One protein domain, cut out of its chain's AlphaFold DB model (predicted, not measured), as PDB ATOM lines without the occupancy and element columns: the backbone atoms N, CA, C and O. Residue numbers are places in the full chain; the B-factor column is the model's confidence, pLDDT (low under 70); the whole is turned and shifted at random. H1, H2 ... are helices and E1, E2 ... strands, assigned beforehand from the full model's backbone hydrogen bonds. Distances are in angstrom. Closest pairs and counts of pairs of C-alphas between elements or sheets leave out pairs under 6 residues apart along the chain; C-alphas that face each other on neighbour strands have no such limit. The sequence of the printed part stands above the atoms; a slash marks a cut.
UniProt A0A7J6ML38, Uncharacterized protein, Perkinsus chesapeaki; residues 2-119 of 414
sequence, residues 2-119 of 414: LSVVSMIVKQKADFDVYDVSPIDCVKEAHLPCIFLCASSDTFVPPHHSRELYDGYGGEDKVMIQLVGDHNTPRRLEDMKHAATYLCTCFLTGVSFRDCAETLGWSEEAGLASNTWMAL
ATOM      1  N   LEU A   2      36.775  75.613 133.680       75.06
ATOM      2  CA  LEU A   2      35.303  75.663 133.788       75.06
ATOM      3  C   LEU A   2      34.737  76.975 134.368       75.06
ATOM      4  O   LEU A   2      33.758  77.486 133.844       75.06
ATOM      5  N   SER A   3      35.392  77.586 135.361       83.19
ATOM      6  CA  SER A   3      34.953  78.872 135.935       83.19
ATOM      7  C   SER A   3      34.961  80.039 134.940       83.19
ATOM      8  O   SER A   3      34.111  80.920 135.014       83.19
ATOM      9  N   VAL A   4      35.893  80.042 133.981       91.06
ATOM     10  CA  VAL A   4      35.949  81.067 132.926       91.06
ATOM     11  C   VAL A   4      34.828  80.843 131.913       91.06
ATOM     12  O   VAL A   4      34.221  81.804 131.455       91.06
ATOM     13  N   VAL A   5      34.523  79.580 131.596       89.75
ATOM     14  CA  VAL A   5      33.410  79.223 130.705       89.75
ATOM     15  C   VAL A   5      32.073  79.620 131.331       89.75
ATOM     16  O   VAL A   5      31.320  80.336 130.681       89.75
ATOM     17  N   SER A   6      31.819  79.245 132.590       90.75
ATOM     18  CA  SER A   6      30.606  79.644 133.328       90.75
ATOM     19  C   SER A   6      30.449  81.169 133.354       90.75
ATOM     20  O   SER A   6      29.396  81.674 132.976       90.75
ATOM     21  N   MET A   7      31.518  81.921 133.653       93.75
ATOM     22  CA  MET A   7      31.487  83.389 133.626       93.75
ATOM     23  C   MET A   7      31.095  83.950 132.250       93.75
ATOM     24  O   MET A   7      30.277  84.863 132.171       93.75
ATOM     25  N   ILE A   8      31.667  83.419 131.163       95.06
ATOM     26  CA  ILE A   8      31.357  83.877 129.800       95.06
ATOM     27  C   ILE A   8      29.915  83.531 129.422       95.06
ATOM     28  O   ILE A   8      29.241  84.367 128.819       95.06
ATOM     29  N   VAL A   9      29.439  82.329 129.756       94.06
ATOM     30  CA  VAL A   9      28.051  81.925 129.490       94.06
ATOM     31  C   VAL A   9      27.094  82.821 130.267       94.06
ATOM     32  O   VAL A   9      26.207  83.404 129.654       94.06
ATOM     33  N   LYS A  10      27.351  83.054 131.554       95.06
ATOM     34  CA  LYS A  10      26.551  83.959 132.383       95.06
ATOM     35  C   LYS A  10      26.533  85.384 131.832       95.06
ATOM     36  O   LYS A  10      25.482  85.997 131.761       95.06
ATOM     37  N   GLN A  11      27.667  85.892 131.346       96.25
ATOM     38  CA  GLN A  11      27.731  87.223 130.733       96.25
ATOM     39  C   GLN A  11      26.982  87.314 129.390       96.25
ATOM     40  O   GLN A  11      26.475  88.381 129.050       96.25
ATOM     41  N   LYS A  12      26.971  86.240 128.589       96.81
ATOM     42  CA  LYS A  12      26.420  86.258 127.221       96.81
ATOM     43  C   LYS A  12      24.975  85.781 127.116       96.81
ATOM     44  O   LYS A  12      24.279  86.220 126.207       96.81
ATOM     45  N   ALA A  13      24.571  84.856 127.973       94.94
ATOM     46  CA  ALA A  13      23.293  84.158 127.911       94.94
ATOM     47  C   ALA A  13      22.471  84.290 129.203       94.94
ATOM     48  O   ALA A  13      21.367  83.767 129.250       94.94
ATOM     49  N   ASP A  14      22.994  84.991 130.218       95.69
ATOM     50  CA  ASP A  14      22.300  85.322 131.472       95.69
ATOM     51  C   ASP A  14      21.803  84.111 132.282       95.69
ATOM     52  O   ASP A  14      20.807  84.171 132.993       95.69
ATOM     53  N   PHE A  15      22.523  82.989 132.200       93.88
ATOM     54  CA  PHE A  15      22.293  81.825 133.059       93.88
ATOM     55  C   PHE A  15      23.614  81.191 133.506       93.88
ATOM     56  O   PHE A  15      24.652  81.348 132.852       93.88
ATOM     57  N   ASP A  16      23.591  80.474 134.632       91.62
ATOM     58  CA  ASP A  16      24.738  79.690 135.085       91.62
ATOM     59  C   ASP A  16      24.691  78.279 134.498       91.62
ATOM     60  O   ASP A  16      23.688  77.580 134.598       91.62
ATOM     61  N   VAL A  17      25.796  77.824 133.907       91.88
ATOM     62  CA  VAL A  17      25.879  76.472 133.327       91.88
ATOM     63  C   VAL A  17      25.660  75.370 134.362       91.88
ATOM     64  O   VAL A  17      25.284  74.266 133.987       91.88
ATOM     65  N   TYR A  18      25.901  75.657 135.643       90.62
ATOM     66  CA  TYR A  18      25.668  74.714 136.737       90.62
ATOM     67  C   TYR A  18      24.188  74.559 137.100       90.62
ATOM     68  O   TYR A  18      23.835  73.560 137.718       90.62
ATOM     69  N   ASP A  19      23.341  75.500 136.680       92.12
ATOM     70  CA  ASP A  19      21.892  75.442 136.888       92.12
ATOM     71  C   ASP A  19      21.183  74.703 135.734       92.12
ATOM     72  O   ASP A  19      19.978  74.465 135.786       92.12
ATOM     73  N   VAL A  20      21.917  74.319 134.678       92.38
ATOM     74  CA  VAL A  20      21.366  73.591 133.526       92.38
ATOM     75  C   VAL A  20      21.502  72.090 133.733       92.38
ATOM     76  O   VAL A  20      22.581  71.512 133.608       92.38
ATOM     77  N   SER A  21      20.367  71.452 133.989       94.19
ATOM     78  CA  SER A  21      20.267  70.028 134.281       94.19
ATOM     79  C   SER A  21      19.101  69.425 133.486       94.19
ATOM     80  O   SER A  21      17.942  69.546 133.885       94.19
ATOM     81  N   PRO A  22      19.368  68.795 132.320       94.25
ATOM     82  CA  PRO A  22      18.306  68.263 131.463       94.25
ATOM     83  C   PRO A  22      17.408  67.237 132.164       94.25
ATOM     84  O   PRO A  22      16.226  67.149 131.852       94.25
ATOM     85  N   ILE A  23      17.939  66.494 133.140       96.50
ATOM     86  CA  ILE A  23      17.179  65.488 133.898       96.50
ATOM     87  C   ILE A  23      16.015  66.100 134.696       96.50
ATOM     88  O   ILE A  23      15.012  65.426 134.923       96.50
ATOM     89  N   ASP A  24      16.092  67.381 135.065       95.88
ATOM     90  CA  ASP A  24      15.045  68.038 135.854       95.88
ATOM     91  C   ASP A  24      13.789  68.351 135.023       95.88
ATOM     92  O   ASP A  24      12.671  68.342 135.555       95.88
ATOM     93  N   CYS A  25      13.954  68.562 133.712       95.69
ATOM     94  CA  CYS A  25      12.875  68.904 132.781       95.69
ATOM     95  C   CYS A  25      12.546  67.803 131.756       95.69
ATOM     96  O   CYS A  25      11.503  67.873 131.110       95.69
ATOM     97  N   VAL A  26      13.365  66.750 131.622       97.19
ATOM     98  CA  VAL A  26      13.191  65.696 130.596       97.19
ATOM     99  C   VAL A  26      11.832  64.977 130.670       97.19
ATOM    100  O   VAL A  26      11.295  64.540 129.653       97.19
ATOM    101  N   LYS A  27      11.221  64.923 131.858       97.31
ATOM    102  CA  LYS A  27       9.872  64.373 132.090       97.31
ATOM    103  C   LYS A  27       8.749  65.156 131.398       97.31
ATOM    104  O   LYS A  27       7.646  64.643 131.260       97.31
ATOM    105  N   GLU A  28       9.003  66.403 131.010       96.88
ATOM    106  CA  GLU A  28       8.029  67.279 130.347       96.88
ATOM    107  C   GLU A  28       8.113  67.167 128.816       96.88
ATOM    108  O   GLU A  28       7.233  67.652 128.099       96.88
ATOM    109  N   ALA A  29       9.140  66.488 128.298       96.00
ATOM    110  CA  ALA A  29       9.316  66.245 126.877       96.00
ATOM    111  C   ALA A  29       8.507  65.019 126.423       96.00
ATOM    112  O   ALA A  29       8.681  63.914 126.933       96.00
ATOM    113  N   HIS A  30       7.626  65.227 125.438       94.62
ATOM    114  CA  HIS A  30       6.694  64.208 124.930       94.62
ATOM    115  C   HIS A  30       6.812  63.961 123.418       94.62
ATOM    116  O   HIS A  30       6.048  63.179 122.858       94.62
ATOM    117  N   LEU A  31       7.748  64.632 122.743       92.62
ATOM    118  CA  LEU A  31       7.990  64.422 121.316       92.62
ATOM    119  C   LEU A  31       8.645  63.052 121.081       92.62
ATOM    120  O   LEU A  31       9.339  62.567 121.980       92.62
ATOM    121  N   PRO A  32       8.490  62.445 119.892       93.44
ATOM    122  CA  PRO A  32       9.282  61.280 119.525       93.44
ATOM    123  C   PRO A  32      10.781  61.568 119.700       93.44
ATOM    124  O   PRO A  32      11.281  62.578 119.196       93.44
ATOM    125  N   CYS A  33      11.488  60.719 120.449       94.50
ATOM    126  CA  CYS A  33      12.909  60.890 120.740       94.50
ATOM    127  C   CYS A  33      13.734  59.615 120.509       94.50
ATOM    128  O   CYS A  33      13.333  58.505 120.858       94.50
ATOM    129  N   ILE A  34      14.945  59.791 119.980       94.81
ATOM    130  CA  ILE A  34      15.955  58.742 119.859       94.81
ATOM    131  C   ILE A  34      17.202  59.127 120.659       94.81
ATOM    132  O   ILE A  34      17.769  60.200 120.470       94.81
ATOM    133  N   PHE A  35      17.640  58.227 121.532       96.19
ATOM    134  CA  PHE A  35      18.835  58.345 122.357       96.19
ATOM    135  C   PHE A  35      19.925  57.454 121.766       96.19
ATOM    136  O   PHE A  35      19.780  56.231 121.720       96.19
ATOM    137  N   LEU A  36      21.022  58.055 121.314       95.56
ATOM    138  CA  LEU A  36      22.157  57.344 120.726       95.56
ATOM    139  C   LEU A  36      23.370  57.484 121.648       95.56
ATOM    140  O   LEU A  36      23.903  58.579 121.785       95.56
ATOM    141  N   CYS A  37      23.840  56.395 122.256       96.25
ATOM    142  CA  CYS A  37      24.989  56.448 123.172       96.25
ATOM    143  C   CYS A  37      26.053  55.404 122.820       96.25
ATOM    144  O   CYS A  37      25.730  54.247 122.560       96.25
ATOM    145  N   ALA A  38      27.332  55.777 122.835       96.44
ATOM    146  CA  ALA A  38      28.432  54.850 122.566       96.44
ATOM    147  C   ALA A  38      28.766  54.004 123.807       96.44
ATOM    148  O   ALA A  38      29.065  54.537 124.867       96.44
ATOM    149  N   SER A  39      28.748  52.676 123.676       95.69
ATOM    150  CA  SER A  39      28.960  51.708 124.773       95.69
ATOM    151  C   SER A  39      30.229  51.914 125.602       95.69
ATOM    152  O   SER A  39      30.208  51.658 126.805       95.69
ATOM    153  N   SER A  40      31.306  52.385 124.980       97.06
ATOM    154  CA  SER A  40      32.606  52.625 125.613       97.06
ATOM    155  C   SER A  40      32.937  54.119 125.710       97.06
ATOM    156  O   SER A  40      34.110  54.484 125.785       97.06
ATOM    157  N   ASP A  41      31.931  54.997 125.668       97.25
ATOM    158  CA  ASP A  41      32.134  56.434 125.826       97.25
ATOM    159  C   ASP A  41      32.569  56.769 127.264       97.25
ATOM    160  O   ASP A  41      31.870  56.487 128.238       97.25
ATOM    161  N   THR A  42      33.757  57.357 127.402       96.88
ATOM    162  CA  THR A  42      34.298  57.828 128.684       96.88
ATOM    163  C   THR A  42      34.198  59.344 128.856       96.88
ATOM    164  O   THR A  42      34.539  59.847 129.924       96.88
ATOM    165  N   PHE A  43      33.806  60.079 127.811       96.56
ATOM    166  CA  PHE A  43      33.628  61.532 127.841       96.56
ATOM    167  C   PHE A  43      32.195  61.892 128.241       96.56
ATOM    168  O   PHE A  43      32.003  62.679 129.168       96.56
ATOM    169  N   VAL A  44      31.206  61.242 127.619       95.38
ATOM    170  CA  VAL A  44      29.798  61.249 128.035       95.38
ATOM    171  C   VAL A  44      29.391  59.808 128.344       95.38
ATOM    172  O   VAL A  44      28.986  59.067 127.450       95.38
ATOM    173  N   PRO A  45      29.534  59.367 129.603       96.00
ATOM    174  CA  PRO A  45      29.230  57.995 129.974       96.00
ATOM    175  C   PRO A  45      27.790  57.574 129.616       96.00
ATOM    176  O   PRO A  45      26.856  58.337 129.876       96.00
ATOM    177  N   PRO A  46      27.559  56.332 129.142       96.12
ATOM    178  CA  PRO A  46      26.236  55.864 128.701       96.12
ATOM    179  C   PRO A  46      25.110  55.963 129.733       96.12
ATOM    180  O   PRO A  46      23.938  56.011 129.366       96.12
ATOM    181  N   HIS A  47      25.446  55.967 131.026       96.62
ATOM    182  CA  HIS A  47      24.444  56.072 132.082       96.62
ATOM    183  C   HIS A  47      23.712  57.420 132.058       96.62
ATOM    184  O   HIS A  47      22.527  57.427 132.352       96.62
ATOM    185  N   HIS A  48      24.347  58.515 131.615       96.19
ATOM    186  CA  HIS A  48      23.661  59.803 131.463       96.19
ATOM    187  C   HIS A  48      22.515  59.706 130.443       96.19
ATOM    188  O   HIS A  48      21.393  60.123 130.718       96.19
ATOM    189  N   SER A  49      22.768  59.103 129.276       96.75
ATOM    190  CA  SER A  49      21.725  58.883 128.267       96.75
ATOM    191  C   SER A  49      20.638  57.938 128.775       96.75
ATOM    192  O   SER A  49      19.472  58.131 128.446       96.75
ATOM    193  N   ARG A  50      21.004  56.938 129.592       97.00
ATOM    194  CA  ARG A  50      20.036  56.021 130.206       97.00
ATOM    195  C   ARG A  50      19.130  56.726 131.212       97.00
ATOM    196  O   ARG A  50      17.925  56.538 131.152       97.00
ATOM    197  N   GLU A  51      19.689  57.564 132.079       97.81
ATOM    198  CA  GLU A  51      18.919  58.353 133.046       97.81
ATOM    199  C   GLU A  51      17.935  59.295 132.344       97.81
ATOM    200  O   GLU A  51      16.765  59.363 132.725       97.81
ATOM    201  N   LEU A  52      18.375  59.966 131.273       97.94
ATOM    202  CA  LEU A  52      17.491  60.806 130.466       97.94
ATOM    203  C   LEU A  52      16.417  59.987 129.751       97.94
ATOM    204  O   LEU A  52      15.259  60.397 129.758       97.94
ATOM    205  N   TYR A  53      16.769  58.836 129.173       97.69
ATOM    206  CA  TYR A  53      15.803  57.932 128.550       97.69
ATOM    207  C   TYR A  53      14.749  57.473 129.560       97.69
ATOM    208  O   TYR A  53      13.557  57.585 129.281       97.69
ATOM    209  N   ASP A  54      15.155  57.014 130.743       97.12
ATOM    210  CA  ASP A  54      14.247  56.523 131.784       97.12
ATOM    211  C   ASP A  54      13.322  57.643 132.290       97.12
ATOM    212  O   ASP A  54      12.118  57.423 132.443       97.12
ATOM    213  N   GLY A  55      13.857  58.856 132.469       97.25
ATOM    214  CA  GLY A  55      13.105  60.037 132.898       97.25
ATOM    215  C   GLY A  55      12.238  60.693 131.817       97.25
ATOM    216  O   GLY A  55      11.381  61.507 132.156       97.25
ATOM    217  N   TYR A  56      12.440  60.370 130.535       98.06
ATOM    218  CA  TYR A  56      11.732  61.002 129.418       98.06
ATOM    219  C   TYR A  56      10.222  60.748 129.469       98.06
ATOM    220  O   TYR A  56       9.795  59.594 129.593       98.06
ATOM    221  N   GLY A  57       9.429  61.820 129.341       96.94
ATOM    222  CA  GLY A  57       7.969  61.789 129.506       96.94
ATOM    223  C   GLY A  57       7.202  61.138 128.351       96.94
ATOM    224  O   GLY A  57       6.126  60.583 128.559       96.94
ATOM    225  N   GLY A  58       7.750  61.179 127.135       94.00
ATOM    226  CA  GLY A  58       7.130  60.593 125.945       94.00
ATOM    227  C   GLY A  58       7.223  59.066 125.878       94.00
ATOM    228  O   GLY A  58       8.234  58.466 126.246       94.00
ATOM    229  N   GLU A  59       6.174  58.433 125.345       90.12
ATOM    230  CA  GLU A  59       6.115  56.977 125.139       90.12
ATOM    231  C   GLU A  59       6.868  56.511 123.882       90.12
ATOM    232  O   GLU A  59       7.375  55.382 123.840       90.12
ATOM    233  N   ASP A  60       6.952  57.369 122.859       90.94
ATOM    234  CA  ASP A  60       7.675  57.098 121.612       90.94
ATOM    235  C   ASP A  60       9.149  57.488 121.749       90.94
ATOM    236  O   ASP A  60       9.631  58.477 121.194       90.94
ATOM    237  N   LYS A  61       9.858  56.716 122.572       93.19
ATOM    238  CA  LYS A  61      11.286  56.881 122.813       93.19
ATOM    239  C   LYS A  61      12.052  55.611 122.493       93.19
ATOM    240  O   LYS A  61      11.626  54.506 122.828       93.19
ATOM    241  N   VAL A  62      13.219  55.782 121.889       93.44
ATOM    242  CA  VAL A  62      14.094  54.692 121.454       93.44
ATOM    243  C   VAL A  62      15.501  54.919 121.987       93.44
ATOM    244  O   VAL A  62      16.014  56.025 121.875       93.44
ATOM    245  N   MET A  63      16.152  53.888 122.527       94.50
ATOM    246  CA  MET A  63      17.563  53.950 122.924       94.50
ATOM    247  C   MET A  63      18.391  52.964 122.103       94.50
ATOM    248  O   MET A  63      18.082  51.775 122.056       94.50
ATOM    249  N   ILE A  64      19.458  53.450 121.470       93.25
ATOM    250  CA  ILE A  64      20.385  52.636 120.681       93.25
ATOM    251  C   ILE A  64      21.784  52.776 121.259       93.25
ATOM    252  O   ILE A  64      22.340  53.875 121.351       93.25
ATOM    253  N   GLN A  65      22.376  51.636 121.611       94.00
ATOM    254  CA  GLN A  65      23.752  51.588 122.059       94.00
ATOM    255  C   GLN A  65      24.689  51.345 120.871       94.00
ATOM    256  O   GLN A  65      24.652  50.310 120.213       94.00
ATOM    257  N   LEU A  66      25.533  52.329 120.586       94.81
ATOM    258  CA  LEU A  66      26.492  52.302 119.492       94.81
ATOM    259  C   LEU A  66      27.778  51.596 119.931       94.81
ATOM    260  O   LEU A  66      28.182  51.645 121.101       94.81
ATOM    261  N   VAL A  67      28.466  50.953 118.990       95.12
ATOM    262  CA  VAL A  67      29.760  50.320 119.269       95.12
ATOM    263  C   VAL A  67      30.877  51.354 119.164       95.12
ATOM    264  O   VAL A  67      31.059  51.961 118.111       95.12
ATOM    265  N   GLY A  68      31.675  51.489 120.222       95.50
ATOM    266  CA  GLY A  68      32.829  52.386 120.259       95.50
ATOM    267  C   GLY A  68      32.759  53.395 121.395       95.50
ATOM    268  O   GLY A  68      32.002  53.217 122.346       95.50
ATOM    269  N   ASP A  69      33.581  54.432 121.290       96.81
ATOM    270  CA  ASP A  69      33.684  55.552 122.226       96.81
ATOM    271  C   ASP A  69      33.092  56.855 121.644       96.81
ATOM    272  O   ASP A  69      32.456  56.864 120.579       96.81
ATOM    273  N   HIS A  70      33.333  57.972 122.335       95.94
ATOM    274  CA  HIS A  70      32.865  59.304 121.945       95.94
ATOM    275  C   HIS A  70      33.245  59.692 120.510       95.94
ATOM    276  O   HIS A  70      32.446  60.287 119.792       95.94
ATOM    277  N   ASN A  71      34.451  59.315 120.077       95.94
ATOM    278  CA  ASN A  71      35.055  59.772 118.825       95.94
ATOM    279  C   ASN A  71      35.064  58.696 117.734       95.94
ATOM    280  O   ASN A  71      35.524  58.946 116.618       95.94
ATOM    281  N   THR A  72      34.589  57.490 118.042       96.44
ATOM    282  CA  THR A  72      34.543  56.389 117.083       96.44
ATOM    283  C   THR A  72      33.644  56.773 115.902       96.44
ATOM    284  O   THR A  72      32.470  57.086 116.122       96.44
ATOM    285  N   PRO A  73      34.139  56.732 114.649       95.94
ATOM    286  CA  PRO A  73      33.312  56.997 113.478       95.94
ATOM    287  C   PRO A  73      32.071  56.105 113.476       95.94
ATOM    288  O   PRO A  73      32.175  54.888 113.651       95.94
ATOM    289  N   ARG A  74      30.895  56.714 113.302       93.94
ATOM    290  CA  ARG A  74      29.632  55.973 113.306       93.94
ATOM    291  C   ARG A  74      29.536  55.106 112.057       93.94
ATOM    292  O   ARG A  74      29.889  55.542 110.958       93.94
ATOM    293  N   ARG A  75      29.101  53.862 112.241       94.69
ATOM    294  CA  ARG A  75      28.977  52.892 111.153       94.69
ATOM    295  C   ARG A  75      27.792  53.264 110.274       94.69
ATOM    296  O   ARG A  75      26.890  53.991 110.687       94.69
ATOM    297  N   LEU A  76      27.770  52.725 109.061       93.06
ATOM    298  CA  LEU A  76      26.642  52.940 108.160       93.06
ATOM    299  C   LEU A  76      25.334  52.417 108.776       93.06
ATOM    300  O   LEU A  76      24.281  53.011 108.567       93.06
ATOM    301  N   GLU A  77      25.399  51.335 109.550       88.62
ATOM    302  CA  GLU A  77      24.259  50.768 110.277       88.62
ATOM    303  C   GLU A  77      23.717  51.733 111.338       88.62
ATOM    304  O   GLU A  77      22.509  51.952 111.397       88.62
ATOM    305  N   ASP A  78      24.598  52.376 112.110       90.94
ATOM    306  CA  ASP A  78      24.215  53.363 113.129       90.94
ATOM    307  C   ASP A  78      23.461  54.538 112.485       90.94
ATOM    308  O   ASP A  78      22.394  54.952 112.943       90.94
ATOM    309  N   MET A  79      23.988  55.028 111.357       93.50
ATOM    310  CA  MET A  79      23.372  56.110 110.585       93.50
ATOM    311  C   MET A  79      22.035  55.692 109.966       93.50
ATOM    312  O   MET A  79      21.103  56.494 109.928       93.50
ATOM    313  N   LYS A  80      21.914  54.441 109.500       91.56
ATOM    314  CA  LYS A  80      20.653  53.896 108.978       91.56
ATOM    315  C   LYS A  80      19.578  53.862 110.057       91.56
ATOM    316  O   LYS A  80      18.466  54.283 109.771       91.56
ATOM    317  N   HIS A  81      19.892  53.430 111.280       88.44
ATOM    318  CA  HIS A  81      18.909  53.427 112.369       88.44
ATOM    319  C   HIS A  81      18.384  54.834 112.670       88.44
ATOM    320  O   HIS A  81      17.171  55.026 112.744       88.44
ATOM    321  N   ALA A  82      19.278  55.824 112.767       91.88
ATOM    322  CA  ALA A  82      18.884  57.214 112.978       91.88
ATOM    323  C   ALA A  82      18.016  57.744 111.823       91.88
ATOM    324  O   ALA A  82      16.957  58.323 112.057       91.88
ATOM    325  N   ALA A  83      18.422  57.498 110.573       93.06
ATOM    326  CA  ALA A  83      17.668  57.925 109.398       93.06
ATOM    327  C   ALA A  83      16.287  57.256 109.318       93.06
ATOM    328  O   ALA A  83      15.298  57.928 109.047       93.06
ATOM    329  N   THR A  84      16.200  55.950 109.582       89.56
ATOM    330  CA  THR A  84      14.927  55.223 109.602       89.56
ATOM    331  C   THR A  84      14.010  55.748 110.698       89.56
ATOM    332  O   THR A  84      12.840  55.984 110.416       89.56
ATOM    333  N   TYR A  85      14.528  55.987 111.907       90.38
ATOM    334  CA  TYR A  85      13.747  56.579 112.992       90.38
ATOM    335  C   TYR A  85      13.157  57.932 112.584       90.38
ATOM    336  O   TYR A  85      11.945  58.125 112.653       90.38
ATOM    337  N   LEU A  86      13.998  58.835 112.070       89.81
ATOM    338  CA  LEU A  86      13.562  60.159 111.631       89.81
ATOM    339  C   LEU A  86      12.533  60.074 110.493       89.81
ATOM    340  O   LEU A  86      11.491  60.720 110.553       89.81
ATOM    341  N   CYS A  87      12.778  59.252 109.472       89.31
ATOM    342  CA  CYS A  87      11.838  59.085 108.367       89.31
ATOM    343  C   CYS A  87      10.490  58.523 108.835       89.31
ATOM    344  O   CYS A  87       9.451  59.002 108.392       89.31
ATOM    345  N   THR A  88      10.486  57.540 109.735       87.00
ATOM    346  CA  THR A  88       9.243  56.974 110.268       87.00
ATOM    347  C   THR A  88       8.495  58.006 111.109       87.00
ATOM    348  O   THR A  88       7.375  58.371 110.764       87.00
ATOM    349  N   CYS A  89       9.121  58.564 112.146       85.19
ATOM    350  CA  CYS A  89       8.428  59.481 113.050       85.19
ATOM    351  C   CYS A  89       7.938  60.753 112.343       85.19
ATOM    352  O   CYS A  89       6.827  61.208 112.611       85.19
ATOM    353  N   PHE A  90       8.735  61.326 111.432       82.06
ATOM    354  CA  PHE A  90       8.425  62.636 110.850       82.06
ATOM    355  C   PHE A  90       7.722  62.579 109.493       82.06
ATOM    356  O   PHE A  90       6.923  63.469 109.209       82.06
ATOM    357  N   LEU A  91       7.993  61.582 108.642       81.31
ATOM    358  CA  LEU A  91       7.414  61.558 107.289       81.31
ATOM    359  C   LEU A  91       6.122  60.755 107.215       81.31
ATOM    360  O   LEU A  91       5.260  61.073 106.399       81.31
ATOM    361  N   THR A  92       5.981  59.710 108.031       79.19
ATOM    362  CA  THR A  92       4.768  58.881 108.012       79.19
ATOM    363  C   THR A  92       3.789  59.266 109.115       79.19
ATOM    364  O   THR A  92       2.614  58.914 109.020       79.19
ATOM    365  N   GLY A  93       4.250  59.992 110.143       78.00
ATOM    366  CA  GLY A  93       3.460  60.302 111.337       78.00
ATOM    367  C   GLY A  93       3.073  59.054 112.135       78.00
ATOM    368  O   GLY A  93       2.173  59.110 112.969       78.00
ATOM    369  N   VAL A  94       3.715  57.918 111.848       78.12
ATOM    370  CA  VAL A  94       3.509  56.656 112.554       78.12
ATOM    371  C   VAL A  94       4.534  56.573 113.674       78.12
ATOM    372  O   VAL A  94       5.697  56.934 113.481       78.12
ATOM    373  N   SER A  95       4.112  56.075 114.837       78.38
ATOM    374  CA  SER A  95       5.043  55.849 115.933       78.38
ATOM    375  C   SER A  95       6.119  54.850 115.512       78.38
ATOM    376  O   SER A  95       5.830  53.831 114.871       78.38
ATOM    377  N   PHE A  96       7.371  55.110 115.890       78.50
ATOM    378  CA  PHE A  96       8.438  54.155 115.604       78.50
ATOM    379  C   PHE A  96       8.188  52.827 116.315       78.50
ATOM    380  O   PHE A  96       8.458  51.778 115.735       78.50
ATOM    381  N   ARG A  97       7.604  52.859 117.522       73.50
ATOM    382  CA  ARG A  97       7.191  51.664 118.272       73.50
ATOM    383  C   ARG A  97       6.304  50.742 117.433       73.50
ATOM    384  O   ARG A  97       6.556  49.543 117.392       73.50
ATOM    385  N   ASP A  98       5.339  51.308 116.713       77.12
ATOM    386  CA  ASP A  98       4.402  50.542 115.877       77.12
ATOM    387  C   ASP A  98       5.090  49.918 114.652       77.12
ATOM    388  O   ASP A  98       4.654  48.894 114.130       77.12
ATOM    389  N   CYS A  99       6.183  50.527 114.184       71.19
ATOM    390  CA  CYS A  99       6.956  50.040 113.041       71.19
ATOM    391  C   CYS A  99       8.140  49.149 113.442       71.19
ATOM    392  O   CYS A  99       8.670  48.433 112.589       71.19
ATOM    393  N   ALA A 100       8.577  49.200 114.702       71.81
ATOM    394  CA  ALA A 100       9.805  48.573 115.179       71.81
ATOM    395  C   ALA A 100       9.814  47.065 114.905       71.81
ATOM    396  O   ALA A 100      10.792  46.548 114.365       71.81
ATOM    397  N   GLU A 101       8.697  46.379 115.158       66.94
ATOM    398  CA  GLU A 101       8.550  44.946 114.878       66.94
ATOM    399  C   GLU A 101       8.701  44.630 113.383       66.94
ATOM    400  O   GLU A 101       9.412  43.697 113.011       66.94
ATOM    401  N   THR A 102       8.098  45.449 112.514       63.84
ATOM    402  CA  THR A 102       8.193  45.288 111.049       63.84
ATOM    403  C   THR A 102       9.619  45.523 110.546       63.84
ATOM    404  O   THR A 102      10.060  44.912 109.576       63.84
ATOM    405  N   LEU A 103      10.363  46.400 111.220       64.88
ATOM    406  CA  LEU A 103      11.766  46.682 110.920       64.88
ATOM    407  C   LEU A 103      12.724  45.641 111.525       64.88
ATOM    408  O   LEU A 103      13.939  45.775 111.369       64.88
ATOM    409  N   GLY A 104      12.205  44.609 112.205       65.62
ATOM    410  CA  GLY A 104      13.014  43.607 112.901       65.62
ATOM    411  C   GLY A 104      13.815  44.198 114.063       65.62
ATOM    412  O   GLY A 104      14.876  43.682 114.416       65.62
ATOM    413  N   TRP A 105      13.336  45.310 114.617       68.06
ATOM    414  CA  TRP A 105      13.983  46.045 115.687       68.06
ATOM    415  C   TRP A 105      13.509  45.506 117.041       68.06
ATOM    416  O   TRP A 105      12.310  45.374 117.274       68.06
ATOM    417  N   SER A 106      14.440  45.192 117.945       61.56
ATOM    418  CA  SER A 106      14.121  44.856 119.336       61.56
ATOM    419  C   SER A 106      15.015  45.642 120.290       61.56
ATOM    420  O   SER A 106      16.199  45.842 120.014       61.56
ATOM    421  N   GLU A 107      14.459  46.072 121.426       55.69
ATOM    422  CA  GLU A 107      15.209  46.802 122.462       55.69
ATOM    423  C   GLU A 107      16.405  45.987 122.987       55.69
ATOM    424  O   GLU A 107      17.465  46.541 123.270       55.69
ATOM    425  N   GLU A 108      16.283  44.656 123.042       47.19
ATOM    426  CA  GLU A 108      17.377  43.756 123.432       47.19
ATOM    427  C   GLU A 108      18.464  43.619 122.344       47.19
ATOM    428  O   GLU A 108      19.637  43.398 122.659       47.19
ATOM    429  N   ALA A 109      18.124  43.801 121.059       48.00
ATOM    430  CA  ALA A 109      19.077  43.733 119.946       48.00
ATOM    431  C   ALA A 109      19.958  44.986 119.808       48.00
ATOM    432  O   ALA A 109      20.906  44.966 119.018       48.00
ATOM    433  N   GLY A 110      19.743  46.023 120.630       44.97
ATOM    434  CA  GLY A 110      20.659  47.161 120.785       44.97
ATOM    435  C   GLY A 110      22.084  46.774 121.219       44.97
ATOM    436  O   GLY A 110      22.982  47.607 121.161       44.97
ATOM    437  N   LEU A 111      22.315  45.509 121.599       38.56
ATOM    438  CA  LEU A 111      23.643  44.920 121.818       38.56
ATOM    439  C   LEU A 111      24.034  43.826 120.807       38.56
ATOM    440  O   LEU A 111      25.189  43.399 120.800       38.56
ATOM    441  N   ALA A 112      23.120  43.350 119.956       35.91
ATOM    442  CA  ALA A 112      23.378  42.194 119.099       35.91
ATOM    443  C   ALA A 112      22.426  42.107 117.892       35.91
ATOM    444  O   ALA A 112      21.496  41.307 117.893       35.91
ATOM    445  N   SER A 113      22.693  42.832 116.802       40.16
ATOM    446  CA  SER A 113      22.132  42.450 115.495       40.16
ATOM    447  C   SER A 113      23.170  41.681 114.679       40.16
ATOM    448  O   SER A 113      23.862  42.221 113.821       40.16
ATOM    449  N   ASN A 114      23.262  40.379 114.959       37.03
ATOM    450  CA  ASN A 114      23.802  39.394 114.012       37.03
ATOM    451  C   ASN A 114      22.708  38.901 113.041       37.03
ATOM    452  O   ASN A 114      22.988  38.136 112.120       37.03
ATOM    453  N   THR A 115      21.457  39.332 113.227       39.19
ATOM    454  CA  THR A 115      20.287  38.880 112.464       39.19
ATOM    455  C   THR A 115      20.287  39.419 111.033       39.19
ATOM    456  O   THR A 115      19.876  38.707 110.121       39.19
ATOM    457  N   TRP A 116      20.830  40.620 110.796       37.25
ATOM    458  CA  TRP A 116      20.940  41.167 109.437       37.25
ATOM    459  C   TRP A 116      22.108  40.569 108.631       37.25
ATOM    460  O   TRP A 116      21.984  40.369 107.424       37.25
ATOM    461  N   MET A 117      23.209  40.165 109.287       35.44
ATOM    462  CA  MET A 117      24.317  39.476 108.600       35.44
ATOM    463  C   MET A 117      23.899  38.117 108.015       35.44
ATOM    464  O   MET A 117      24.465  37.682 107.015       35.44
ATOM    465  N   ALA A 118      22.886  37.458 108.589       33.28
ATOM    466  CA  ALA A 118      22.352  36.204 108.058       33.28
ATOM    467  C   ALA A 118      21.581  36.382 106.731       33.28
ATOM    468  O   ALA A 118      21.505  35.439 105.943       33.28
ATOM    469  N   LEU A 119      21.051  37.580 106.454       35.41
ATOM    470  CA  LEU A 119      20.392  37.918 105.183       35.41
ATOM    471  C   LEU A 119      21.396  38.353 104.105       35.41
ATOM    472  O   LEU A 119      21.184  38.082 102.928       35.41
TER     473      LEU A 119
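What this domain is: This is residues 2 to 119 of the 414 residues of an uncharacterized protein of Perkinsus chesapeaki (UniProt A0A7J6ML38). Two parallel strands, E1 and E2, make a narrow sheet in the middle, with H3 over one face and the long H4 over the other; H2 packs on H3, H5 packs on H4, and H6 is beside E2. H1 lies away from this body at one end of the long axis. The printed part has 118 residues, with six named helices and two named strands in the order H1 H2 E1 H3 E2 H4 H5 H6; the class is mostly helix. The whole is loose, with a radius of gyration of the C-alphas of 17.1 A, and elongated, spanning 55 by 31 by 22 A.

How they stand to each other: H1, residues 2 to 13, touches no helix. H2, residues 22 to 28, touches H3, residues 46 to 55, at a shallow tilt of 30 degrees, the same way; their closest C-alphas, of Lys 27 and Gly 55, are 5.5 A apart. E1, residues 33 to 38, and E2, residues 61 to 66, are parallel neighbours; N 35 and O 62 are within hydrogen-bond range at 2.8 A. E1, H3 and E2 form a strand-helix-strand unit, parallel neighbour strands joined through a helix, with a right-handed crossover. The closest C-alphas of E1 and H3, of Cys 37 and Pro 46, are 5.7 A apart. For E1 and H4, residues 76 to 92, those of Ile 34 and Tyr 85 are closest, at 7.5 A. H4 touches H5, residues 96 to 100, with residues 85 to 89 alone, closest at the C-alphas of Cys 89 and Phe 96, 5.9 A. For E2 and H6, residues 107 to 111, the closest are those of Ile 64 and Gly 110, 5.5 A. Every O i to N i+4 pair is within hydrogen-bond range in H1, H3, H4 and H5, against 1 of 3 in H2 and 0 of 1 in H6, whose O i to N i+3 pairs within range are 2 of 4 and 0 of 2.

Where its parts are: H1 begins at C-alpha 2 (35.303, 75.663, 133.788) and is 15.8 A long. E1 is 16.8 A, E2 16.2 A and H4 22.7 A long. H6 ends at C-alpha 111 (23.643, 44.920, 121.818).

The domain as a whole: The two C-alphas farthest apart, of Gln 11 and Ala 118, are 56.1 A apart. The printed part has no cut and no long link. Residues 101 to 119 have a pLDDT under 70.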